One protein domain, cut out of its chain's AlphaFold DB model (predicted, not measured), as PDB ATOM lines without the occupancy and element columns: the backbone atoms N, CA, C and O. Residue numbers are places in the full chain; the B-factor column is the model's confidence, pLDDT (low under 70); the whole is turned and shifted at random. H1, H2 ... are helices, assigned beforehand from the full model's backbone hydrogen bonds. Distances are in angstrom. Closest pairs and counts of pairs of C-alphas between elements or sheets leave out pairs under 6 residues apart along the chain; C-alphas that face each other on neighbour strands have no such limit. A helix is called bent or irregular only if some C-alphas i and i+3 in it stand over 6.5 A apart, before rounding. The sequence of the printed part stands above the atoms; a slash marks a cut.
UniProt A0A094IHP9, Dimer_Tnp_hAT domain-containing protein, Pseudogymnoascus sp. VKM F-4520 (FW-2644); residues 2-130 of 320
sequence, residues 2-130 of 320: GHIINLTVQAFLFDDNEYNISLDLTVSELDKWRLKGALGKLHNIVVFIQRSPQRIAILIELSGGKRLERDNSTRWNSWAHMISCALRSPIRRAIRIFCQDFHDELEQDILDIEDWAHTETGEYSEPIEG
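What this domain is: This is residues 2 to 130 of the 320 residues of the protein "Dimer_Tnp_hAT domain-containing protein" of Pseudogymnoascus sp. VKM F-4520 (FW-2644) (UniProt A0A094IHP9). H3 runs through the middle of a cluster of mostly crossed helices: H2, H7 and H8 pack on it, H4 makes a corner at its last residues, and H6 crosses H4. H5 makes a corner with H6, H1 sits to one side touching no helix, and residues 121 to 127 stick out toward the short H9. The 129 printed residues hold nine named helices, H1 to H9 in chain order, and no named strand: all helix. The whole is compact, with a radius of gyration of the C-alphas of 14.5 A and spans of 38 by 32 by 28 A.

Where its parts are: H3, residues 38 to 50, runs 18.4 A from C-alpha 38 at (51.097, -32.750, -42.747) to C-alpha 50 at (38.625, -23.944, -32.552). H1, residues 2 to 14, spans 18.3 A from (56.836, -7.916, -39.144), and H6, residues 89 to 101, 18.6 A. The others are H2, 27 to 34; H4, 53 to 62; H5, 78 to 87; H7, 103 to 109; H8, 113 to 121; and H9, 127 to 130.

How they stand to each other: The hub H3 touches H2 at Gly 40 and Trp 33, C-alphas 4.5 A apart, a steep tilt of 48 degrees. It touches H7 at Lys 41 and Asp 109, 4.8 A between C-alphas, and H8 at Ala 38 and Asp 115, 5.1 A. H3 and H4 touch only at the corner, C-alphas 49 and 55 being 5.2 A apart. H4 touches H6, closest C-alphas Leu 62 and Ala 94, 4.9 A. H5 and H6 only just touch, only at the corner, with 3 pairs of C-alphas within 8 A. H1 is near H5 and H9. H7 is irregular, C-alphas 105 and 108 being 9.0 A apart; 1 of 3 O i to N i+4 pairs and 2 of 4 O i to N i+3 pairs are within hydrogen-bond range. Every O i to N i+4 pair is within range in H1 to H6 and H8; H9 is too short for one.

The domain as a whole: The farthest C-alphas, Gln 54 and Glu 126, are 41.8 A apart. The printed part has no cut; the links H1 to H2 and H4 to H5 are long. Mean pLDDT of the printed part is 74.3, with 40 residues under 70, among them 15 to 27 and 113 to 130.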
ATOM      1  N   GLY A   2      57.412  -6.652 -39.654       68.12
ATOM      2  CA  GLY A   2      56.836  -7.916 -39.144       68.12
ATOM      3  C   GLY A   2      55.912  -8.646 -40.129       68.12
ATOM      4  O   GLY A   2      56.017  -9.857 -40.294       68.12
ATOM      5  N   HIS A   3      55.086  -7.901 -40.868       73.81
ATOM      6  CA  HIS A   3      54.265  -8.456 -41.946       73.81
ATOM      7  C   HIS A   3      55.101  -9.086 -43.078       73.81
ATOM      8  O   HIS A   3      54.738 -10.135 -43.598       73.81
ATOM      9  N   ILE A   4      56.252  -8.497 -43.420       76.69
ATOM     10  CA  ILE A   4      57.158  -9.039 -44.446       76.69
ATOM     11  C   ILE A   4      57.732 -10.377 -43.974       76.69
ATOM     12  O   ILE A   4      57.696 -11.348 -44.720       76.69
ATOM     13  N   ILE A   5      58.177 -10.454 -42.714       75.94
ATOM     14  CA  ILE A   5      58.681 -11.701 -42.117       75.94
ATOM     15  C   ILE A   5      57.598 -12.788 -42.143       75.94
ATOM     16  O   ILE A   5      57.882 -13.921 -42.514       75.94
ATOM     17  N   ASN A   6      56.350 -12.445 -41.812       75.19
ATOM     18  CA  ASN A   6      55.225 -13.373 -41.911       75.19
ATOM     19  C   ASN A   6      55.036 -13.909 -43.339       75.19
ATOM     20  O   ASN A   6      54.946 -15.118 -43.527       75.19
ATOM     21  N   LEU A   7      55.018 -13.027 -44.343       75.75
ATOM     22  CA  LEU A   7      54.886 -13.430 -45.746       75.75
ATOM     23  C   LEU A   7      56.055 -14.308 -46.203       75.75
ATOM     24  O   LEU A   7      55.844 -15.266 -46.939       75.75
ATOM     25  N   THR A   8      57.274 -14.021 -45.744       79.88
ATOM     26  CA  THR A   8      58.453 -14.855 -45.997       79.88
ATOM     27  C   THR A   8      58.313 -16.240 -45.377       79.88
ATOM     28  O   THR A   8      58.583 -17.229 -46.048       79.88
ATOM     29  N   VAL A   9      57.877 -16.335 -44.117       75.12
ATOM     30  CA  VAL A   9      57.666 -17.624 -43.437       75.12
ATOM     31  C   VAL A   9      56.540 -18.412 -44.106       75.12
ATOM     32  O   VAL A   9      56.643 -19.625 -44.257       75.12
ATOM     33  N   GLN A  10      55.483 -17.743 -44.565       73.19
ATOM     34  CA  GLN A  10      54.411 -18.387 -45.325       73.19
ATOM     35  C   GLN A  10      54.899 -18.912 -46.680       73.19
ATOM     36  O   GLN A  10      54.591 -20.052 -47.026       73.19
ATOM     37  N   ALA A  11      55.689 -18.118 -47.409       75.62
ATOM     38  CA  ALA A  11      56.306 -18.535 -48.667       75.62
ATOM     39  C   ALA A  11      57.299 -19.689 -48.461       75.62
ATOM     40  O   ALA A  11      57.374 -20.590 -49.288       75.62
ATOM     41  N   PHE A  12      58.016 -19.698 -47.334       76.94
ATOM     42  CA  PHE A  12      58.868 -20.815 -46.942       76.94
ATOM     43  C   PHE A  12      58.047 -22.088 -46.737       76.94
ATOM     44  O   PHE A  12      58.347 -23.116 -47.323       76.94
ATOM     45  N   LEU A  13      56.998 -22.033 -45.913       69.94
ATOM     46  CA  LEU A  13      56.245 -23.223 -45.510       69.94
ATOM     47  C   LEU A  13      55.374 -23.808 -46.625       69.94
ATOM     48  O   LEU A  13      55.078 -25.000 -46.592       69.94
ATOM     49  N   PHE A  14      54.925 -22.985 -47.572       70.31
ATOM     50  CA  PHE A  14      53.883 -23.385 -48.513       70.31
ATOM     51  C   PHE A  14      54.074 -22.891 -49.950       70.31
ATOM     52  O   PHE A  14      53.124 -22.986 -50.724       70.31
ATOM     53  N   ASP A  15      55.243 -22.363 -50.304       67.44
ATOM     54  CA  ASP A  15      55.509 -21.723 -51.599       67.44
ATOM     55  C   ASP A  15      54.779 -20.366 -51.798       67.44
ATOM     56  O   ASP A  15      53.982 -19.938 -50.958       67.44
ATOM     57  N   ASP A  16      55.085 -19.648 -52.885       59.22
ATOM     58  CA  ASP A  16      54.843 -18.204 -53.105       59.22
ATOM     59  C   ASP A  16      53.362 -17.756 -53.232       59.22
ATOM     60  O   ASP A  16      53.067 -16.589 -53.517       59.22
ATOM     61  N   ASN A  17      52.403 -18.651 -52.988       56.44
ATOM     62  CA  ASN A  17      50.978 -18.326 -53.024       56.44
ATOM     63  C   ASN A  17      50.589 -17.470 -51.802       56.44
ATOM     64  O   ASN A  17      50.757 -17.885 -50.662       56.44
ATOM     65  N   GLU A  18      50.052 -16.265 -52.016       51.78
ATOM     66  CA  GLU A  18      49.486 -15.447 -50.932       51.78
ATOM     67  C   GLU A  18      48.254 -16.134 -50.318       51.78
ATOM     68  O   GLU A  18      47.325 -16.533 -51.024       51.78
ATOM     69  N   TYR A  19      48.239 -16.263 -48.986       56.41
ATOM     70  CA  TYR A  19      47.178 -16.950 -48.252       56.41
ATOM     71  C   TYR A  19      46.206 -15.968 -47.613       56.41
ATOM     72  O   TYR A  19      46.554 -15.243 -46.684       56.41
ATOM     73  N   ASN A  20      44.945 -16.038 -48.029       52.12
ATOM     74  CA  ASN A  20      43.842 -15.626 -47.174       52.12
ATOM     75  C   ASN A  20      43.363 -16.858 -46.407       52.12
ATOM     76  O   ASN A  20      42.817 -17.784 -47.002       52.12
ATOM     77  N   ILE A  21      43.578 -16.871 -45.089       52.81
ATOM     78  CA  ILE A  21      42.882 -17.808 -44.203       52.81
ATOM     79  C   ILE A  21      41.424 -17.354 -44.192       52.81
ATOM     80  O   ILE A  21      41.049 -16.434 -43.464       52.81
ATOM     81  N   SER A  22      40.617 -17.948 -45.061       47.47
ATOM     82  CA  SER A  22      39.171 -17.774 -45.057       47.47
ATOM     83  C   SER A  22      38.609 -18.206 -43.699       47.47
ATOM     84  O   SER A  22      39.040 -19.179 -43.066       47.47
ATOM     85  N   LEU A  23      37.626 -17.449 -43.215       49.19
ATOM     86  CA  LEU A  23      36.840 -17.851 -42.051       49.19
ATOM     87  C   LEU A  23      35.873 -18.997 -42.389       49.19
ATOM     88  O   LEU A  23      35.576 -19.790 -41.494       49.19
ATOM     89  N   ASP A  24      35.477 -19.135 -43.660       51.41
ATOM     90  CA  ASP A  24      34.516 -20.120 -44.167       51.41
ATOM     91  C   ASP A  24      35.203 -21.249 -44.931       51.41
ATOM     92  O   ASP A  24      35.387 -21.159 -46.135       51.41
ATOM     93  N   LEU A  25      35.500 -22.351 -44.235       60.28
ATOM     94  CA  LEU A  25      36.119 -23.536 -44.843       60.28
ATOM     95  C   LEU A  25      35.054 -24.334 -45.576       60.28
ATOM     96  O   LEU A  25      34.359 -25.158 -44.980       60.28
ATOM     97  N   THR A  26      34.936 -24.078 -46.872       67.69
ATOM     98  CA  THR A  26      34.245 -24.991 -47.784       67.69
ATOM     99  C   THR A  26      35.054 -26.286 -47.933       67.69
ATOM    100  O   THR A  26      36.262 -26.303 -47.695       67.69
ATOM    101  N   VAL A  27      34.419 -27.380 -48.370       66.25
ATOM    102  CA  VAL A  27      35.120 -28.653 -48.659       66.25
ATOM    103  C   VAL A  27      36.300 -28.429 -49.618       66.25
ATOM    104  O   VAL A  27      37.390 -28.944 -49.400       66.25
ATOM    105  N   SER A  28      36.122 -27.540 -50.602       72.00
ATOM    106  CA  SER A  28      37.178 -27.145 -51.541       72.00
ATOM    107  C   SER A  28      38.376 -26.463 -50.872       72.00
ATOM    108  O   SER A  28      39.490 -26.545 -51.385       72.00
ATOM    109  N   GLU A  29      38.184 -25.775 -49.749       73.62
ATOM    110  CA  GLU A  29      39.280 -25.148 -49.012       73.62
ATOM    111  C   GLU A  29      40.008 -26.128 -48.098       73.62
ATOM    112  O   GLU A  29      41.233 -26.057 -48.013       73.62
ATOM    113  N   LEU A  30      39.294 -27.078 -47.484       76.19
ATOM    114  CA  LEU A  30      39.921 -28.181 -46.748       76.19
ATOM    115  C   LEU A  30      40.863 -28.975 -47.663       76.19
ATOM    116  O   LEU A  30      42.000 -29.247 -47.279       76.19
ATOM    117  N   ASP A  31      40.443 -29.246 -48.902       77.12
ATOM    118  CA  ASP A  31      41.266 -29.945 -49.896       77.12
ATOM    119  C   ASP A  31      42.519 -29.155 -50.297       77.12
ATOM    120  O   ASP A  31      43.603 -29.728 -50.425       77.12
ATOM    121  N   LYS A  32      42.424 -27.821 -50.414       77.75
ATOM    122  CA  LYS A  32      43.605 -26.963 -50.635       77.75
ATOM    123  C   LYS A  32      44.606 -27.067 -49.487       77.75
ATOM    124  O   LYS A  32      45.811 -27.010 -49.725       77.75
ATOM    125  N   TRP A  33      44.123 -27.215 -48.254       76.25
ATOM    126  CA  TRP A  33      44.991 -27.416 -47.100       76.25
ATOM    127  C   TRP A  33      45.614 -28.810 -47.084       76.25
ATOM    128  O   TRP A  33      46.808 -28.924 -46.829       76.25
ATOM    129  N   ARG A  34      44.878 -29.854 -47.468       78.31
ATOM    130  CA  ARG A  34      45.416 -31.224 -47.571       78.31
ATOM    131  C   ARG A  34      46.582 -31.331 -48.559       78.31
ATOM    132  O   ARG A  34      47.543 -32.045 -48.285       78.31
ATOM    133  N   LEU A  35      46.552 -30.565 -49.655       75.25
ATOM    134  CA  LEU A  35      47.654 -30.499 -50.630       75.25
ATOM    135  C   LEU A  35      48.975 -29.974 -50.040       75.25
ATOM    136  O   LEU A  35      50.036 -30.250 -50.591       75.25
ATOM    137  N   LYS A  36      48.937 -29.254 -48.913       71.56
ATOM    138  CA  LYS A  36      50.130 -28.746 -48.211       71.56
ATOM    139  C   LYS A  36      50.759 -29.781 -47.265       71.56
ATOM    140  O   LYS A  36      51.618 -29.434 -46.455       71.56
ATOM    141  N   GLY A  37      50.313 -31.037 -47.322       74.50
ATOM    142  CA  GLY A  37      50.848 -32.139 -46.526       74.50
ATOM    143  C   GLY A  37      50.476 -32.061 -45.043       74.50
ATOM    144  O   GLY A  37      49.434 -31.518 -44.667       74.50
ATOM    145  N   ALA A  38      51.343 -32.606 -44.184       78.38
ATOM    146  CA  ALA A  38      51.097 -32.750 -42.747       78.38
ATOM    147  C   ALA A  38      50.760 -31.422 -42.042       78.38
ATOM    148  O   ALA A  38      49.884 -31.373 -41.178       78.38
ATOM    149  N   LEU A  39      51.399 -30.315 -42.437       76.38
ATOM    150  CA  LEU A  39      51.141 -28.998 -41.848       76.38
ATOM    151  C   LEU A  39      49.749 -28.455 -42.193       76.38
ATOM    152  O   LEU A  39      49.108 -27.829 -41.350       76.38
ATOM    153  N   GLY A  40      49.258 -28.713 -43.404       76.75
ATOM    154  CA  GLY A  40      47.913 -28.305 -43.801       76.75
ATOM    155  C   GLY A  40      46.814 -29.163 -43.171       76.75
ATOM    156  O   GLY A  40      45.805 -28.624 -42.721       76.75
ATOM    157  N   LYS A  41      47.047 -30.472 -43.018       82.62
ATOM    158  CA  LYS A  41      46.173 -31.348 -42.215       82.62
ATOM    159  C   LYS A  41      46.109 -30.895 -40.750       82.62
ATOM    160  O   LYS A  41      45.025 -30.784 -40.182       82.62
ATOM    161  N   LEU A  42      47.257 -30.548 -40.154       83.38
ATOM    162  CA  LEU A  42      47.312 -29.998 -38.797       83.38
ATOM    163  C   LEU A  42      46.491 -28.706 -38.685       83.38
ATOM    164  O   LEU A  42      45.706 -28.581 -37.750       83.38
ATOM    165  N   HIS A  43      46.615 -27.781 -39.645       82.94
ATOM    166  CA  HIS A  43      45.776 -26.580 -39.698       82.94
ATOM    167  C   HIS A  43      44.286 -26.937 -39.687       82.94
ATOM    168  O   HIS A  43      43.562 -26.455 -38.818       82.94
ATOM    169  N   ASN A  44      43.838 -27.833 -40.572       85.81
ATOM    170  CA  ASN A  44      42.438 -28.264 -40.637       85.81
ATOM    171  C   ASN A  44      41.933 -28.807 -39.291       85.81
ATOM    172  O   ASN A  44      40.867 -28.390 -38.829       85.81
ATOM    173  N   ILE A  45      42.724 -29.649 -38.613       85.94
ATOM    174  CA  ILE A  45      42.406 -30.150 -37.265       85.94
ATOM    175  C   ILE A  45      42.256 -28.989 -36.271       85.94
ATOM    176  O   ILE A  45      41.271 -28.925 -35.531       85.94
ATOM    177  N   VAL A  46      43.211 -28.052 -36.240       85.88
ATOM    178  CA  VAL A  46      43.159 -26.920 -35.302       85.88
ATOM    179  C   VAL A  46      41.944 -26.038 -35.576       85.88
ATOM    180  O   VAL A  46      41.258 -25.644 -34.630       85.88
ATOM    181  N   VAL A  47      41.611 -25.773 -36.842       84.25
ATOM    182  CA  VAL A  47      40.403 -25.011 -37.182       84.25
ATOM    183  C   VAL A  47      39.135 -25.755 -36.766       84.25
ATOM    184  O   VAL A  47      38.231 -25.146 -36.190       84.25
ATOM    185  N   PHE A  48      39.070 -27.066 -36.995       84.81
ATOM    186  CA  PHE A  48      37.935 -27.895 -36.599       84.81
ATOM    187  C   PHE A  48      37.687 -27.863 -35.084       84.81
ATOM    188  O   PHE A  48      36.534 -27.761 -34.650       84.81
ATOM    189  N   ILE A  49      38.760 -27.893 -34.286       85.50
ATOM    190  CA  ILE A  49      38.694 -27.776 -32.825       85.50
ATOM    191  C   ILE A  49      38.235 -26.373 -32.421       85.50
ATOM    192  O   ILE A  49      37.301 -26.231 -31.637       85.50
ATOM    193  N   GLN A  50      38.866 -25.329 -32.965       84.19
ATOM    194  CA  GLN A  50      38.625 -23.944 -32.552       84.19
ATOM    195  C   GLN A  50      37.234 -23.406 -32.911       84.19
ATOM    196  O   GLN A  50      36.800 -22.405 -32.345       84.19
ATOM    197  N   ARG A  51      36.508 -24.065 -33.818       82.56
ATOM    198  CA  ARG A  51      35.148 -23.673 -34.215       82.56
ATOM    199  C   ARG A  51      34.053 -24.030 -33.216       82.56
ATOM    200  O   ARG A  51      32.937 -23.538 -33.355       82.56
ATOM    201  N   SER A  52      34.333 -24.876 -32.229       84.50
ATOM    202  CA  SER A  52      33.335 -25.300 -31.245       84.50
ATOM    203  C   SER A  52      33.883 -25.134 -29.829       84.50
ATOM    204  O   SER A  52      34.871 -25.783 -29.478       84.50
ATOM    205  N   PRO A  53      33.218 -24.340 -28.968       84.94
ATOM    206  CA  PRO A  53      33.570 -24.249 -27.552       84.94
ATOM    207  C   PRO A  53      33.603 -25.617 -26.859       84.94
ATOM    208  O   PRO A  53      34.431 -25.843 -25.979       84.94
ATOM    209  N   GLN A  54      32.745 -26.547 -27.290       87.00
ATOM    210  CA  GLN A  54      32.707 -27.920 -26.790       87.00
ATOM    211  C   GLN A  54      33.979 -28.684 -27.180       87.00
ATOM    212  O   GLN A  54      34.618 -29.283 -26.321       87.00
ATOM    213  N   ARG A  55      34.404 -28.608 -28.448       88.56
ATOM    214  CA  ARG A  55      35.646 -29.248 -28.923       88.56
ATOM    215  C   ARG A  55      36.888 -28.658 -28.259       88.56
ATOM    216  O   ARG A  55      37.792 -29.401 -27.885       88.56
ATOM    217  N   ILE A  56      36.908 -27.341 -28.044       86.12
ATOM    218  CA  ILE A  56      37.964 -26.668 -27.274       86.12
ATOM    219  C   ILE A  56      38.023 -27.230 -25.849       86.12
ATOM    220  O   ILE A  56      39.109 -27.560 -25.373       86.12
ATOM    221  N   ALA A  57      36.878 -27.353 -25.169       87.62
ATOM    222  CA  ALA A  57      36.821 -27.884 -23.809       87.62
ATOM    223  C   ALA A  57      37.339 -29.331 -23.735       87.62
ATOM    224  O   ALA A  57      38.164 -29.627 -22.870       87.62
ATOM    225  N   ILE A  58      36.947 -30.184 -24.687       88.06
ATOM    226  CA  ILE A  58      37.415 -31.577 -24.788       88.06
ATOM    227  C   ILE A  58      38.942 -31.628 -24.948       88.06
ATOM    228  O   ILE A  58      39.621 -32.354 -24.223       88.06
ATOM    229  N   LEU A  59      39.521 -30.819 -25.845       87.88
ATOM    230  CA  LEU A  59      40.979 -30.790 -26.020       87.88
ATOM    231  C   LEU A  59      41.703 -30.300 -24.752       87.88
ATOM    232  O   LEU A  59      42.758 -30.830 -24.388       87.88
ATOM    233  N   ILE A  60      41.157 -29.291 -24.066       87.00
ATOM    234  CA  ILE A  60      41.718 -28.775 -22.808       87.00
ATOM    235  C   ILE A  60      41.716 -29.870 -21.738       87.00
ATOM    236  O   ILE A  60      42.718 -30.037 -21.044       87.00
ATOM    237  N   GLU A  61      40.635 -30.639 -21.625       89.69
ATOM    238  CA  GLU A  61      40.535 -31.755 -20.686       89.69
ATOM    239  C   GLU A  61      41.572 -32.846 -20.997       89.69
ATOM    240  O   GLU A  61      42.392 -33.192 -20.141       89.69
ATOM    241  N   LEU A  62      41.632 -33.303 -22.252       86.94
ATOM    242  CA  LEU A  62      42.562 -34.349 -22.699       86.94
ATOM    243  C   LEU A  62      44.043 -33.962 -22.539       86.94
ATOM    244  O   LEU A  62      44.901 -34.818 -22.284       86.94
ATOM    245  N   SER A  63      44.352 -32.670 -22.682       86.44
ATOM    246  CA  SER A  63      45.713 -32.126 -22.602       86.44
ATOM    247  C   SER A  63      46.143 -31.705 -21.192       86.44
ATOM    248  O   SER A  63      47.271 -31.233 -21.015       86.44
ATOM    249  N   GLY A  64      45.286 -31.876 -20.178       85.00
ATOM    250  CA  GLY A  64      45.590 -31.491 -18.797       85.00
ATOM    251  C   GLY A  64      45.605 -29.974 -18.584       85.00
ATOM    252  O   GLY A  64      46.486 -29.444 -17.904       85.00
ATOM    253  N   GLY A  65      44.661 -29.260 -19.199       83.94
ATOM    254  CA  GLY A  65      44.474 -27.818 -19.038       83.94
ATOM    255  C   GLY A  65      45.240 -26.950 -20.040       83.94
ATOM    256  O   GLY A  65      45.374 -25.745 -19.822       83.94
ATOM    257  N   LYS A  66      45.791 -27.523 -21.118       82.69
ATOM    258  CA  LYS A  66      46.554 -26.768 -22.123       82.69
ATOM    259  C   LYS A  66      45.669 -26.360 -23.297       82.69
ATOM    260  O   LYS A  66      44.733 -27.053 -23.671       82.69
ATOM    261  N   ARG A  67      45.970 -25.201 -23.881       80.31
ATOM    262  CA  ARG A  67      45.263 -24.680 -25.053       80.31
ATOM    263  C   ARG A  67      46.137 -24.809 -26.288       80.31
ATOM    264  O   ARG A  67      47.351 -24.631 -26.208       80.31
ATOM    265  N   LEU A  68      45.490 -25.097 -27.408       80.81
ATOM    266  CA  LEU A  68      46.084 -25.044 -28.733       80.81
ATOM    267  C   LEU A  68      45.514 -23.824 -29.448       80.81
ATOM    268  O   LEU A  68      44.303 -23.729 -29.651       80.81
ATOM    269  N   GLU A  69      46.382 -22.873 -29.767       76.44
ATOM    270  CA  GLU A  69      46.012 -21.654 -30.480       76.44
ATOM    271  C   GLU A  69      46.055 -21.893 -31.995       76.44
ATOM    272  O   GLU A  69      46.970 -22.550 -32.494       76.44
ATOM    273  N   ARG A  70      45.055 -21.369 -32.713       75.56
ATOM    274  CA  ARG A  70      44.994 -21.371 -34.175       75.56
ATOM    275  C   ARG A  70      46.032 -20.413 -34.733       75.56
ATOM    276  O   ARG A  70      46.290 -19.350 -34.164       75.56
ATOM    277  N   ASP A  71      46.604 -20.793 -35.866       68.81
ATOM    278  CA  ASP A  71      47.430 -19.898 -36.649       68.81
ATOM    279  C   ASP A  71      46.622 -18.688 -37.150       68.81
ATOM    280  O   ASP A  71      45.411 -18.733 -37.366       68.81
ATOM    281  N   ASN A  72      47.306 -17.562 -37.299       67.25
ATOM    282  CA  ASN A  72      46.716 -16.304 -37.708       67.25
ATOM    283  C   ASN A  72      47.547 -15.749 -38.864       67.25
ATOM    284  O   ASN A  72      48.743 -15.512 -38.709       67.25
ATOM    285  N   SER A  73      46.898 -15.473 -39.995       57.62
ATOM    286  CA  SER A  73      47.534 -14.948 -41.208       57.62
ATOM    287  C   SER A  73      48.226 -13.604 -40.999       57.62
ATOM    288  O   SER A  73      49.046 -13.226 -41.828       57.62
ATOM    289  N   THR A  74      47.920 -12.891 -39.913       54.53
ATOM    290  CA  THR A  74      48.500 -11.583 -39.575       54.53
ATOM    291  C   THR A  74      49.645 -11.655 -38.560       54.53
ATOM    292  O   THR A  74      50.439 -10.720 -38.487       54.53
ATOM    293  N   ARG A  75      49.801 -12.756 -37.804       64.38
ATOM    294  CA  ARG A  75      50.838 -12.887 -36.760       64.38
ATOM    295  C   ARG A  75      51.989 -13.771 -37.240       64.38
ATOM    296  O   ARG A  75      51.856 -14.985 -37.316       64.38
ATOM    297  N   TRP A  76      53.151 -13.160 -37.459       61.19
ATOM    298  CA  TRP A  76      54.337 -13.786 -38.069       61.19
ATOM    299  C   TRP A  76      54.867 -15.063 -37.394       61.19
ATOM    300  O   TRP A  76      55.536 -15.865 -38.039       61.19
ATOM    301  N   ASN A  77      54.574 -15.272 -36.112       64.81
ATOM    302  CA  ASN A  77      55.022 -16.427 -35.332       64.81
ATOM    303  C   ASN A  77      53.915 -17.464 -35.069       64.81
ATOM    304  O   ASN A  77      54.163 -18.455 -34.382       64.81
ATOM    305  N   SER A  78      52.693 -17.265 -35.575       71.06
ATOM    306  CA  SER A  78      51.542 -18.091 -35.195       71.06
ATOM    307  C   SER A  78      51.696 -19.551 -35.610       71.06
ATOM    308  O   SER A  78      51.334 -20.446 -34.854       71.06
ATOM    309  N   TRP A  79      52.277 -19.799 -36.787       72.88
ATOM    310  CA  TRP A  79      52.568 -21.146 -37.279       72.88
ATOM    311  C   TRP A  79      53.604 -21.849 -36.403       72.88
ATOM    312  O   TRP A  79      53.379 -22.974 -35.963       72.88
ATOM    313  N   ALA A  80      54.698 -21.161 -36.064       70.62
ATOM    314  CA  ALA A  80      55.717 -21.695 -35.164       70.62
ATOM    315  C   ALA A  80      55.138 -22.006 -33.772       70.62
ATOM    316  O   ALA A  80      55.436 -23.052 -33.193       70.62
ATOM    317  N   HIS A  81      54.262 -21.146 -33.246       75.81
ATOM    318  CA  HIS A  81      53.560 -21.396 -31.987       75.81
ATOM    319  C   HIS A  81      52.584 -22.574 -32.074       75.81
ATOM    320  O   HIS A  81      52.597 -23.420 -31.183       75.81
ATOM    321  N   MET A  82      51.786 -22.676 -33.139       82.50
ATOM    322  CA  MET A  82      50.855 -23.789 -33.340       82.50
ATOM    323  C   MET A  82      51.601 -25.126 -33.430       82.50
ATOM    324  O   MET A  82      51.270 -26.054 -32.695       82.50
ATOM    325  N   ILE A  83      52.642 -25.205 -34.266       78.94
ATOM    326  CA  ILE A  83      53.451 -26.418 -34.450       78.94
ATOM    327  C   ILE A  83      54.153 -26.788 -33.141       78.94
ATOM    328  O   ILE A  83      54.015 -27.911 -32.658       78.94
ATOM    329  N   SER A  84      54.859 -25.840 -32.516       78.50
ATOM    330  CA  SER A  84      55.574 -26.115 -31.266       78.50
ATOM    331  C   SER A  84      54.630 -26.548 -30.146       78.50
ATOM    332  O   SER A  84      54.971 -27.460 -29.398       78.50
ATOM    333  N   CYS A  85      53.428 -25.970 -30.040       80.12
ATOM    334  CA  CYS A  85      52.410 -26.414 -29.090       80.12
ATOM    335  C   CYS A  85      51.867 -27.806 -29.427       80.12
ATOM    336  O   CYS A  85      51.776 -28.638 -28.524       80.12
ATOM    337  N   ALA A  86      51.550 -28.083 -30.694       82.50
ATOM    338  CA  ALA A  86      51.031 -29.376 -31.139       82.50
ATOM    339  C   ALA A  86      52.020 -30.525 -30.885       82.50
ATOM    340  O   ALA A  86      51.603 -31.622 -30.516       82.50
ATOM    341  N   LEU A  87      53.325 -30.264 -31.004       80.88
ATOM    342  CA  LEU A  87      54.384 -31.249 -30.760       80.88
ATOM    343  C   LEU A  87      54.654 -31.511 -29.270       80.88
ATOM    344  O   LEU A  87      55.283 -32.511 -28.917       80.88
ATOM    345  N   ARG A  88      54.158 -30.671 -28.351       82.81
ATOM    346  CA  ARG A  88      54.321 -30.923 -26.910       82.81
ATOM    347  C   ARG A  88      53.547 -32.173 -26.510       82.81
ATOM    348  O   ARG A  88      52.336 -32.243 -26.698       82.81
ATOM    349  N   SER A  89      54.233 -33.100 -25.841       78.44
ATOM    350  CA  SER A  89      53.700 -34.391 -25.369       78.44
ATOM    351  C   SER A  89      52.235 -34.381 -24.864       78.44
ATOM    352  O   SER A  89      51.452 -35.195 -25.362       78.44
ATOM    353  N   PRO A  90      51.800 -33.475 -23.955       84.19
ATOM    354  CA  PRO A  90      50.413 -33.473 -23.476       84.19
ATOM    355  C   PRO A  90      49.387 -33.094 -24.551       84.19
ATOM    356  O   PRO A  90      48.312 -33.685 -24.592       84.19
ATOM    357  N   ILE A  91      49.714 -32.147 -25.435       85.44
ATOM    358  CA  ILE A  91      48.822 -31.703 -26.513       85.44
ATOM    359  C   ILE A  91      48.837 -32.720 -27.654       85.44
ATOM    360  O   ILE A  91      47.777 -33.085 -28.140       85.44
ATOM    361  N   ARG A  92      50.001 -33.260 -28.026       84.31
ATOM    362  CA  ARG A  92      50.110 -34.288 -29.073       84.31
ATOM    363  C   ARG A  92      49.257 -35.513 -28.762       84.31
ATOM    364  O   ARG A  92      48.512 -35.992 -29.612       84.31
ATOM    365  N   ARG A  93      49.345 -36.015 -27.524       84.38
ATOM    366  CA  ARG A  93      48.517 -37.138 -27.068       84.38
ATOM    367  C   ARG A  93      47.031 -36.778 -27.109       84.38
ATOM    368  O   ARG A  93      46.236 -37.598 -27.549       84.38
ATOM    369  N   ALA A  94      46.678 -35.563 -26.689       86.44
ATOM    370  CA  ALA A  94      45.304 -35.079 -26.732       86.44
ATOM    371  C   ALA A  94      44.762 -34.983 -28.166       86.44
ATOM    372  O   ALA A  94      43.666 -35.464 -28.408       86.44
ATOM    373  N   ILE A  95      45.541 -34.452 -29.117       86.31
ATOM    374  CA  ILE A  95      45.172 -34.392 -30.541       86.31
ATOM    375  C   ILE A  95      44.934 -35.802 -31.082       86.31
ATOM    376  O   ILE A  95      43.929 -36.035 -31.738       86.31
ATOM    377  N   ARG A  96      45.810 -36.765 -30.771       85.62
ATOM    378  CA  ARG A  96      45.638 -38.154 -31.228       85.62
ATOM    379  C   ARG A  96      44.342 -38.787 -30.726       85.62
ATOM    380  O   ARG A  96      43.659 -39.426 -31.516       85.62
ATOM    381  N   ILE A  97      44.020 -38.614 -29.444       85.81
ATOM    382  CA  ILE A  97      42.770 -39.130 -28.862       85.81
ATOM    383  C   ILE A  97      41.571 -38.402 -29.480       85.81
ATOM    384  O   ILE A  97      40.638 -39.039 -29.946       85.81
ATOM    385  N   PHE A  98      41.644 -37.076 -29.598       88.81
ATOM    386  CA  PHE A  98      40.598 -36.269 -30.220       88.81
ATOM    387  C   PHE A  98      40.311 -36.707 -31.667       88.81
ATOM    388  O   PHE A  98      39.158 -36.858 -32.052       88.81
ATOM    389  N   CYS A  99      41.345 -36.960 -32.472       87.06
ATOM    390  CA  CYS A  99      41.176 -37.449 -33.841       87.06
ATOM    391  C   CYS A  99      40.553 -38.852 -33.907       87.06
ATOM    392  O   CYS A  99      39.904 -39.163 -34.899       87.06
ATOM    393  N   GLN A 100      40.733 -39.690 -32.880       85.81
ATOM    394  CA  GLN A 100      40.050 -40.984 -32.785       85.81
ATOM    395  C   GLN A 100      38.565 -40.804 -32.454       85.81
ATOM    396  O   GLN A 100      37.729 -41.459 -33.068       85.81
ATOM    397  N   ASP A 101      38.238 -39.893 -31.536       85.88
ATOM    398  CA  ASP A 101      36.854 -39.622 -31.128       85.88
ATOM    399  C   ASP A 101      36.029 -38.961 -32.249       85.88
ATOM    400  O   ASP A 101      34.833 -39.216 -32.372       85.88
ATOM    401  N   PHE A 102      36.667 -38.137 -33.091       85.81
ATOM    402  CA  PHE A 102      36.049 -37.425 -34.222       85.81
ATOM    403  C   PHE A 102      36.453 -38.001 -35.590       85.81
ATOM    404  O   PHE A 102      36.508 -37.273 -36.584       85.81
ATOM    405  N   HIS A 103      36.752 -39.302 -35.648       83.88
ATOM    406  CA  HIS A 103      37.284 -39.963 -36.842       83.88
ATOM    407  C   HIS A 103      36.420 -39.734 -38.097       83.88
ATOM    408  O   HIS A 103      36.950 -39.370 -39.144       83.88
ATOM    409  N   ASP A 104      35.098 -39.878 -37.975       79.94
ATOM    410  CA  ASP A 104      34.156 -39.761 -39.099       79.94
ATOM    411  C   ASP A 104      34.013 -38.325 -39.630       79.94
ATOM    412  O   ASP A 104      33.584 -38.120 -40.758       79.94
ATOM    413  N   GLU A 105      34.357 -37.314 -38.828       82.75
ATOM    414  CA  GLU A 105      34.295 -35.909 -39.253       82.75
ATOM    415  C   GLU A 105      35.626 -35.413 -39.834       82.75
ATOM    416  O   GLU A 105      35.633 -34.515 -40.676       82.75
ATOM    417  N   LEU A 106      36.752 -35.957 -39.361       79.38
ATOM    418  CA  LEU A 106      38.092 -35.535 -39.774       79.38
ATOM    419  C   LEU A 106      38.633 -36.354 -40.948       79.38
ATOM    420  O   LEU A 106      39.392 -35.804 -41.740       79.38
ATOM    421  N   GLU A 107      38.255 -37.630 -41.071       82.75
ATOM    422  CA  GLU A 107      38.620 -38.558 -42.151       82.75
ATOM    423  C   GLU A 107      40.065 -38.376 -42.676       82.75
ATOM    424  O   GLU A 107      41.029 -38.882 -42.103       82.75
ATOM    425  N   GLN A 108      40.221 -37.627 -43.774       78.38
ATOM    426  CA  GLN A 108      41.466 -37.413 -44.519       78.38
ATOM    427  C   GLN A 108      42.444 -36.433 -43.847       78.38
ATOM    428  O   GLN A 108      43.605 -36.342 -44.252       78.38
ATOM    429  N   ASP A 109      41.988 -35.687 -42.843       80.38
ATOM    430  CA  ASP A 109      42.795 -34.725 -42.092       80.38
ATOM    431  C   ASP A 109      43.533 -35.372 -40.907       80.38
ATOM    432  O   ASP A 109      44.357 -34.717 -40.270       80.38
ATOM    433  N   ILE A 110      43.285 -36.654 -40.612       81.31
ATOM    434  CA  ILE A 110      43.986 -37.385 -39.549       81.31
ATOM    435  C   ILE A 110      45.466 -37.559 -39.931       81.31
ATOM    436  O   ILE A 110      45.803 -38.068 -40.998       81.31
ATOM    437  N   LEU A 111      46.353 -37.123 -39.034       80.25
ATOM    438  CA  LEU A 111      47.806 -37.217 -39.201       80.25
ATOM    439  C   LEU A 111      48.287 -38.648 -38.932       80.25
ATOM    440  O   LEU A 111      48.181 -39.127 -37.795       80.25
ATOM    441  N   ASP A 112      48.847 -39.301 -39.953       75.88
ATOM    442  CA  ASP A 112      49.414 -40.650 -39.839       75.88
ATOM    443  C   ASP A 112      50.822 -40.635 -39.200       75.88
ATOM    444  O   ASP A 112      51.415 -39.582 -38.959       75.88
ATOM    445  N   ILE A 113      51.379 -41.806 -38.882       68.50
ATOM    446  CA  ILE A 113      52.697 -41.965 -38.242       68.50
ATOM    447  C   ILE A 113      53.801 -41.283 -39.065       68.50
ATOM    448  O   ILE A 113      54.671 -40.632 -38.484       68.50
ATOM    449  N   GLU A 114      53.737 -41.375 -40.396       66.75
ATOM    450  CA  GLU A 114      54.654 -40.668 -41.294       66.75
ATOM    451  C   GLU A 114      54.447 -39.150 -41.246       66.75
ATOM    452  O   GLU A 114      55.431 -38.419 -41.172       66.75
ATOM    453  N   ASP A 115      53.206 -38.653 -41.204       68.56
ATOM    454  CA  ASP A 115      52.929 -37.212 -41.091       68.56
ATOM    455  C   ASP A 115      53.527 -36.638 -39.796       68.56
ATOM    456  O   ASP A 115      54.152 -35.576 -39.803       68.56
ATOM    457  N   TRP A 116      53.405 -37.371 -38.683       69.75
ATOM    458  CA  TRP A 116      54.025 -36.986 -37.417       69.75
ATOM    459  C   TRP A 116      55.555 -37.015 -37.481       69.75
ATOM    460  O   TRP A 116      56.189 -36.109 -36.943       69.75
ATOM    461  N   ALA A 117      56.149 -38.002 -38.156       64.69
ATOM    462  CA  ALA A 117      57.596 -38.065 -38.342       64.69
ATOM    463  C   ALA A 117      58.111 -36.873 -39.169       64.69
ATOM    464  O   ALA A 117      59.069 -36.227 -38.755       64.69
ATOM    465  N   HIS A 118      57.418 -36.496 -40.252       62.09
ATOM    466  CA  HIS A 118      57.749 -35.306 -41.050       62.09
ATOM    467  C   HIS A 118      57.636 -34.001 -40.244       62.09
ATOM    468  O   HIS A 118      58.399 -33.066 -40.482       62.09
ATOM    469  N   THR A 119      56.730 -33.926 -39.260       58.62
ATOM    470  CA  THR A 119      56.672 -32.781 -38.332       58.62
ATOM    471  C   THR A 119      57.775 -32.780 -37.264       58.62
ATOM    472  O   THR A 119      57.996 -31.746 -36.638       58.62
ATOM    473  N   GLU A 120      58.462 -33.909 -37.042       56.94
ATOM    474  CA  GLU A 120      59.454 -34.101 -35.972       56.94
ATOM    475  C   GLU A 120      60.909 -34.063 -36.450       56.94
ATOM    476  O   GLU A 120      61.756 -33.527 -35.735       56.94
ATOM    477  N   THR A 121      61.228 -34.650 -37.608       53.38
ATOM    478  CA  THR A 121      62.627 -34.932 -37.969       53.38
ATOM    479  C   THR A 121      63.343 -33.790 -38.668       53.38
ATOM    480  O   THR A 121      64.559 -33.703 -38.534       53.38
ATOM    481  N   GLY A 122      62.652 -32.900 -39.390       52.12
ATOM    482  CA  GLY A 122      63.335 -31.843 -40.152       52.12
ATOM    483  C   GLY A 122      64.455 -32.383 -41.060       52.12
ATOM    484  O   GLY A 122      65.427 -31.679 -41.316       52.12
ATOM    485  N   GLU A 123      64.372 -33.647 -41.493       43.53
ATOM    486  CA  GLU A 123      65.360 -34.250 -42.385       43.53
ATOM    487  C   GLU A 123      65.079 -33.764 -43.807       43.53
ATOM    488  O   GLU A 123      64.062 -34.088 -44.419       43.53
ATOM    489  N   TYR A 124      65.965 -32.895 -44.290       47.97
ATOM    490  CA  TYR A 124      65.724 -32.045 -45.446       47.97
ATOM    491  C   TYR A 124      66.345 -32.613 -46.735       47.97
ATOM    492  O   TYR A 124      67.566 -32.671 -46.867       47.97
ATOM    493  N   SER A 125      65.503 -33.012 -47.696       51.50
ATOM    494  CA  SER A 125      65.877 -33.292 -49.095       51.50
ATOM    495  C   SER A 125      65.568 -32.083 -50.007       51.50
ATOM    496  O   SER A 125      65.121 -31.048 -49.504       51.50
ATOM    497  N   GLU A 126      65.789 -32.199 -51.331       51.00
ATOM    498  CA  GLU A 126      65.535 -31.186 -52.394       51.00
ATOM    499  C   GLU A 126      64.343 -30.212 -52.171       51.00
ATOM    500  O   GLU A 126      64.476 -29.036 -52.517       51.00
ATOM    501  N   PRO A 127      63.203 -30.604 -51.558       60.94
ATOM    502  CA  PRO A 127      62.111 -29.683 -51.235       60.94
ATOM    503  C   PRO A 127      62.490 -28.445 -50.402       60.94
ATOM    504  O   PRO A 127      61.885 -27.392 -50.596       60.94
ATOM    505  N   ILE A 128      63.490 -28.512 -49.513       62.34
ATOM    506  CA  ILE A 128      63.859 -27.356 -48.664       62.34
ATOM    507  C   ILE A 128      64.593 -26.296 -49.459       62.34
ATOM    508  O   ILE A 128      64.450 -25.112 -49.170       62.34
ATOM    509  N   GLU A 129      65.345 -26.696 -50.479       58.38
ATOM    510  CA  GLU A 129      65.973 -25.741 -51.381       58.38
ATOM    511  C   GLU A 129      64.901 -24.912 -52.101       58.38
ATOM    512  O   GLU A 129      64.992 -23.686 -52.135       58.38
ATOM    513  N   GLY A 130      63.818 -25.554 -52.557       64.88
ATOM    514  CA  GLY A 130      62.637 -24.871 -53.096       64.88
ATOM    515  C   GLY A 130      61.990 -23.911 -52.091       64.88
ATOM    516  O   GLY A 130      61.776 -22.744 -52.407       64.88
TER     517      GLY A 130